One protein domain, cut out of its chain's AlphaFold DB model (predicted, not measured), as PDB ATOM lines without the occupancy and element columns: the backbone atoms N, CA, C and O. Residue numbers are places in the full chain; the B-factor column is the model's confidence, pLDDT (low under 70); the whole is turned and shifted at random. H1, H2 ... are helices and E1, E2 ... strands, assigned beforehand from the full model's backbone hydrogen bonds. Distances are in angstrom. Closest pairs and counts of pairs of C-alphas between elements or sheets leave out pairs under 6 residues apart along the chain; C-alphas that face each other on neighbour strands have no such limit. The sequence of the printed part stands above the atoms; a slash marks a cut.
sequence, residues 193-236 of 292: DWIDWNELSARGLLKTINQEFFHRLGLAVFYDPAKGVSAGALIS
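What this domain is: This is residues 193 to 236 of the 292 residues of the protein "3'-5' exoribonuclease" of Brenneria nigrifluens DSM 30175 = ATCC 13028 (UniProt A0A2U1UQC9). A two-stranded antiparallel hairpin, E1 and E2, has three short helices following one another along its E1 side, with E1 between H2 and E2. H1 is by the turn end of the hairpin and crosswise to H2, while H3 is by the opposite end. The printed part has 44 residues, with three named helices and two named strands in the order H1, H2, H3, E1, E2; its class is mixed, helices and strands, and the sheet's order is E1, E2. The whole is compact, with a radius of gyration of the C-alphas of 10.6 A, and elongated, spanning 30 by 19 by 15 A.

How they stand to each other: From the first printed residue, the helix H1, residues 197 to 202, comes first. The helix H2, residues 205 to 212, and H1 only just touch, and only at the corner by their link, with 3 pairs of C-alphas within 8 A; the closest are those of Leu 200 and Leu 206, 5.9 A apart. Their lines are about perpendicular at 87 degrees. The helix H3, residues 214 to 217, and H2 meet only through their link, and H1 and H3 are apart. The strands E1, residues 219 to 224, and E2, residues 229 to 235, form a hairpin of antiparallel neighbours at 153 degrees; N 220 and O 234, 2.9 A, and N 224 and O 229, 2.9 A, are within hydrogen-bond range. The closest C-alphas of H2 and E1 are those of Asn 210 and Ala 220, 5.7 A apart, and those of H3 and E1 are Phe 214 and Ala 220, 5.6 A apart. H2 and E2 are apart, while H3 and E2 are near each other, with 6 pairs of C-alphas within 10 A. The closest C-alphas of H1 and E2 are those of Trp 197 and Val 229, 7.0 A apart. In H1 and H2 every O i to N i+4 pair is within hydrogen-bond range; H3 is too short for such a pair.

Where its parts are: H1 begins with C-alpha 197 at (-1.394, 14.535, 39.231) and is 8.5 A long from first to last C-alpha. H2 is 10.4 A long and H3 5.1 A. E1 is 16.5 A long, beginning with C-alpha 219 at (-10.167, 0.040, 43.374). E2 is 17.9 A long and ends with C-alpha 235 at (-7.571, -3.639, 45.001).

The domain as a whole: The two C-alphas farthest apart are those of Asp 193 and Ser 236, 34.0 A. The printed part has no cut, and the four links between named elements are tight. The mean pLDDT of the printed part is 72.3; 14 residues are under 70, among them residues 224 to 229.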
ATOM      1  N   ASP A 193      -4.254  23.007  27.398       66.88
ATOM      2  CA  ASP A 193      -3.617  23.104  28.707       66.88
ATOM      3  C   ASP A 193      -3.848  21.783  29.443       66.88
ATOM      4  O   ASP A 193      -4.955  21.235  29.434       66.88
ATOM      5  N   TRP A 194      -2.798  21.258  30.057       71.00
ATOM      6  CA  TRP A 194      -2.879  20.038  30.845       71.00
ATOM      7  C   TRP A 194      -2.436  20.332  32.274       71.00
ATOM      8  O   TRP A 194      -1.710  21.292  32.537       71.00
ATOM      9  N   ILE A 195      -2.907  19.511  33.202       66.62
ATOM     10  CA  ILE A 195      -2.544  19.577  34.612       66.62
ATOM     11  C   ILE A 195      -2.087  18.193  35.051       66.62
ATOM     12  O   ILE A 195      -2.655  17.186  34.623       66.62
ATOM     13  N   ASP A 196      -1.049  18.148  35.874       66.81
ATOM     14  CA  ASP A 196      -0.476  16.899  36.360       66.81
ATOM     15  C   ASP A 196      -1.229  16.346  37.580       66.81
ATOM     16  O   ASP A 196      -2.198  16.928  38.080       66.81
ATOM     17  N   TRP A 197      -0.789  15.187  38.071       73.00
ATOM     18  CA  TRP A 197      -1.394  14.535  39.231       73.00
ATOM     19  C   TRP A 197      -1.269  15.351  40.528       73.00
ATOM     20  O   TRP A 197      -2.164  15.269  41.372       73.00
ATOM     21  N   ASN A 198      -0.228  16.184  40.667       66.44
ATOM     22  CA  ASN A 198      -0.100  17.119  41.791       66.44
ATOM     23  C   ASN A 198      -1.242  18.130  41.773       66.44
ATOM     24  O   ASN A 198      -1.928  18.316  42.777       66.44
ATOM     25  N   GLU A 199      -1.470  18.754  40.622       67.50
ATOM     26  CA  GLU A 199      -2.498  19.772  40.454       67.50
ATOM     27  C   GLU A 199      -3.913  19.168  40.531       67.50
ATOM     28  O   GLU A 199      -4.803  19.741  41.166       67.50
ATOM     29  N   LEU A 200      -4.132  17.967  39.983       71.69
ATOM     30  CA  LEU A 200      -5.379  17.211  40.172       71.69
ATOM     31  C   LEU A 200      -5.652  16.917  41.654       71.69
ATOM     32  O   LEU A 200      -6.788  17.054  42.117       71.69
ATOM     33  N   SER A 201      -4.620  16.523  42.404       66.50
ATOM     34  CA  SER A 201      -4.720  16.275  43.841       66.50
ATOM     35  C   SER A 201      -4.992  17.566  44.622       66.50
ATOM     36  O   SER A 201      -5.902  17.593  45.452       66.50
ATOM     37  N   ALA A 202      -4.285  18.660  44.318       63.44
ATOM     38  CA  ALA A 202      -4.474  19.970  44.950       63.44
ATOM     39  C   ALA A 202      -5.893  20.528  44.739       63.44
ATOM     40  O   ALA A 202      -6.458  21.160  45.630       63.44
ATOM     41  N   ARG A 203      -6.508  20.228  43.589       72.25
ATOM     42  CA  ARG A 203      -7.908  20.565  43.279       72.25
ATOM     43  C   ARG A 203      -8.931  19.608  43.905       72.25
ATOM     44  O   ARG A 203     -10.129  19.775  43.692       72.25
ATOM     45  N   GLY A 204      -8.486  18.587  44.640       72.38
ATOM     46  CA  GLY A 204      -9.342  17.563  45.242       72.38
ATOM     47  C   GLY A 204      -9.948  16.571  44.243       72.38
ATOM     48  O   GLY A 204     -10.755  15.731  44.637       72.38
ATOM     49  N   LEU A 205      -9.558  16.622  42.966       75.62
ATOM     50  CA  LEU A 205     -10.164  15.824  41.896       75.62
ATOM     51  C   LEU A 205      -9.790  14.345  41.994       75.62
ATOM     52  O   LEU A 205     -10.632  13.489  41.734       75.62
ATOM     53  N   LEU A 206      -8.570  14.033  42.441       77.31
ATOM     54  CA  LEU A 206      -8.141  12.648  42.657       77.31
ATOM     55  C   LEU A 206      -9.027  11.934  43.691       77.31
ATOM     56  O   LEU A 206      -9.440  10.790  43.500       77.31
ATOM     57  N   LYS A 207      -9.386  12.643  44.765       73.50
ATOM     58  CA  LYS A 207     -10.313  12.149  45.785       73.50
ATOM     59  C   LYS A 207     -11.695  11.880  45.188       73.50
ATOM     60  O   LYS A 207     -12.263  10.824  45.453       73.50
ATOM     61  N   THR A 208     -12.219  12.804  44.386       77.38
ATOM     62  CA  THR A 208     -13.525  12.648  43.729       77.38
ATOM     63  C   THR A 208     -13.540  11.445  42.791       77.38
ATOM     64  O   THR A 208     -14.423  10.601  42.897       77.38
ATOM     65  N   ILE A 209     -12.523  11.306  41.935       80.56
ATOM     66  CA  ILE A 209     -12.379  10.180  41.002       80.56
ATOM     67  C   ILE A 209     -12.388   8.839  41.752       80.56
ATOM     68  O   ILE A 209     -13.120   7.919  41.378       80.56
ATOM     69  N   ASN A 210     -11.633   8.743  42.849       80.38
ATOM     70  CA  ASN A 210     -11.620   7.547  43.682       80.38
ATOM     71  C   ASN A 210     -12.985   7.255  44.313       80.38
ATOM     72  O   ASN A 210     -13.491   6.142  44.193       80.38
ATOM     73  N   GLN A 211     -13.609   8.247  44.945       79.06
ATOM     74  CA  GLN A 211     -14.868   8.059  45.667       79.06
ATOM     75  C   GLN A 211     -16.053   7.746  44.748       79.06
ATOM     76  O   GLN A 211     -16.912   6.933  45.098       79.06
ATOM     77  N   GLU A 212     -16.119   8.394  43.588       81.69
ATOM     78  CA  GLU A 212     -17.266   8.278  42.692       81.69
ATOM     79  C   GLU A 212     -17.169   7.074  41.755       81.69
ATOM     80  O   GLU A 212     -18.197   6.449  41.482       81.69
ATOM     81  N   PHE A 213     -15.959   6.710  41.322       81.38
ATOM     82  CA  PHE A 213     -15.746   5.659  40.327       81.38
ATOM     83  C   PHE A 213     -14.997   4.461  40.906       81.38
ATOM     84  O   PHE A 213     -15.585   3.391  41.066       81.38
ATOM     85  N   PHE A 214     -13.717   4.627  41.246       80.81
ATOM     86  CA  PHE A 214     -12.838   3.484  41.516       80.81
ATOM     87  C   PHE A 214     -13.250   2.688  42.755       80.81
ATOM     88  O   PHE A 214     -13.301   1.463  42.696       80.81
ATOM     89  N   HIS A 215     -13.674   3.346  43.834       82.50
ATOM     90  CA  HIS A 215     -14.082   2.658  45.060       82.50
ATOM     91  C   HIS A 215     -15.272   1.717  44.844       82.50
ATOM     92  O   HIS A 215     -15.372   0.680  45.504       82.50
ATOM     93  N   ARG A 216     -16.166   2.047  43.899       80.12
ATOM     94  CA  ARG A 216     -17.310   1.196  43.525       80.12
ATOM     95  C   ARG A 216     -16.883  -0.059  42.774       80.12
ATOM     96  O   ARG A 216     -17.614  -1.042  42.788       80.12
ATOM     97  N   LEU A 217     -15.720  -0.005  42.135       81.62
ATOM     98  CA  LEU A 217     -15.075  -1.124  41.457       81.62
ATOM     99  C   LEU A 217     -14.129  -1.890  42.396       81.62
ATOM    100  O   LEU A 217     -13.432  -2.792  41.948       81.62
ATOM    101  N   GLY A 218     -14.079  -1.526  43.685       81.00
ATOM    102  CA  GLY A 218     -13.127  -2.090  44.637       81.00
ATOM    103  C   GLY A 218     -11.691  -1.615  44.415       81.00
ATOM    104  O   GLY A 218     -10.774  -2.265  44.891       81.00
ATOM    105  N   LEU A 219     -11.482  -0.505  43.707       82.25
ATOM    106  CA  LEU A 219     -10.167   0.040  43.374       82.25
ATOM    107  C   LEU A 219      -9.916   1.368  44.101       82.25
ATOM    108  O   LEU A 219     -10.853   2.125  44.342       82.25
ATOM    109  N   ALA A 220      -8.658   1.704  44.379       82.50
ATOM    110  CA  ALA A 220      -8.261   3.055  44.772       82.50
ATOM    111  C   ALA A 220      -6.920   3.442  44.155       82.50
ATOM    112  O   ALA A 220      -5.880   2.881  44.490       82.50
ATOM    113  N   VAL A 221      -6.952   4.433  43.270       80.56
ATOM    114  CA  VAL A 221      -5.757   5.015  42.661       80.56
ATOM    115  C   VAL A 221      -5.029   5.832  43.721       80.56
ATOM    116  O   VAL A 221      -5.622   6.710  44.353       80.56
ATOM    117  N   PHE A 222      -3.754   5.547  43.943       73.31
ATOM    118  CA  PHE A 222      -2.951   6.246  44.942       73.31
ATOM    119  C   PHE A 222      -1.865   7.069  44.269       73.31
ATOM    120  O   PHE A 222      -1.364   6.734  43.202       73.31
ATOM    121  N   TYR A 223      -1.508   8.163  44.921       70.94
ATOM    122  CA  TYR A 223      -0.610   9.158  44.377       70.94
ATOM    123  C   TYR A 223       0.485   9.468  45.389       70.94
ATOM    124  O   TYR A 223       0.181   9.720  46.557       70.94
ATOM    125  N   ASP A 224       1.739   9.448  44.941       65.44
ATOM    126  CA  ASP A 224       2.879   9.899  45.731       65.44
ATOM    127  C   ASP A 224       3.172  11.376  45.401       65.44
ATOM    128  O   ASP A 224       3.760  11.671  44.353       65.44
ATOM    129  N   PRO A 225       2.790  12.325  46.279       54.41
ATOM    130  CA  PRO A 225       3.013  13.749  46.047       54.41
ATOM    131  C   PRO A 225       4.488  14.149  46.045       54.41
ATOM    132  O   PRO A 225       4.828  15.167  45.446       54.41
ATOM    133  N   ALA A 226       5.374  13.367  46.670       51.81
ATOM    134  CA  ALA A 226       6.807  13.638  46.636       51.81
ATOM    135  C   ALA A 226       7.428  13.227  45.294       51.81
ATOM    136  O   ALA A 226       8.381  13.860  44.844       51.81
ATOM    137  N   LYS A 227       6.881  12.189  44.648       55.09
ATOM    138  CA  LYS A 227       7.412  11.642  43.390       55.09
ATOM    139  C   LYS A 227       6.652  12.065  42.139       55.09
ATOM    140  O   LYS A 227       7.148  11.848  41.043       55.09
ATOM    141  N   GLY A 228       5.470  12.667  42.258       59.81
ATOM    142  CA  GLY A 228       4.729  13.110  41.076       59.81
ATOM    143  C   GLY A 228       4.000  11.992  40.327       59.81
ATOM    144  O   GLY A 228       3.472  12.240  39.244       59.81
ATOM    145  N   VAL A 229       3.948  10.776  40.881       55.41
ATOM    146  CA  VAL A 229       3.491   9.574  40.171       55.41
ATOM    147  C   VAL A 229       2.357   8.856  40.899       55.41
ATOM    148  O   VAL A 229       2.281   8.828  42.127       55.41
ATOM    149  N   SER A 230       1.484   8.234  40.110       73.00
ATOM    150  CA  SER A 230       0.480   7.274  40.565       73.00
ATOM    151  C   SER A 230       0.854   5.908  40.000       73.00
ATOM    152  O   SER A 230       0.595   5.641  38.829       73.00
ATOM    153  N   ALA A 231       1.486   5.059  40.811       58.25
ATOM    154  CA  ALA A 231       2.025   3.775  40.352       58.25
ATOM    155  C   ALA A 231       0.942   2.738  39.989       58.25
ATOM    156  O   ALA A 231       1.251   1.722  39.378       58.25
ATOM    157  N   GLY A 232      -0.322   2.976  40.354       70.50
ATOM    158  CA  GLY A 232      -1.430   2.083  40.035       70.50
ATOM    159  C   GLY A 232      -2.628   2.289  40.957       70.50
ATOM    160  O   GLY A 232      -2.847   3.383  41.484       70.50
ATOM    161  N   ALA A 233      -3.403   1.225  41.160       79.56
ATOM    162  CA  ALA A 233      -4.534   1.204  42.077       79.56
ATOM    163  C   ALA A 233      -4.417   0.045  43.073       79.56
ATOM    164  O   ALA A 233      -3.975  -1.045  42.723       79.56
ATOM    165  N   LEU A 234      -4.850   0.280  44.308       75.25
ATOM    166  CA  LEU A 234      -5.048  -0.759  45.313       75.25
ATOM    167  C   LEU A 234      -6.366  -1.480  45.034       75.25
ATOM    168  O   LEU A 234      -7.367  -0.821  44.756       75.25
ATOM    169  N   ILE A 235      -6.375  -2.804  45.152       78.06
ATOM    170  CA  ILE A 235      -7.571  -3.639  45.001       78.06
ATOM    171  C   ILE A 235      -8.078  -4.007  46.398       78.06
ATOM    172  O   ILE A 235      -7.293  -4.363  47.269       78.06
ATOM    173  N   SER A 236      -9.382  -3.874  46.628       78.25
ATOM    174  CA  SER A 236     -10.034  -4.245  47.884       78.25
ATOM    175  C   SER A 236     -10.286  -5.746  47.929       78.25
ATOM    176  O   SER A 236     -10.942  -6.277  47.031       78.25
TER     177      SER A 236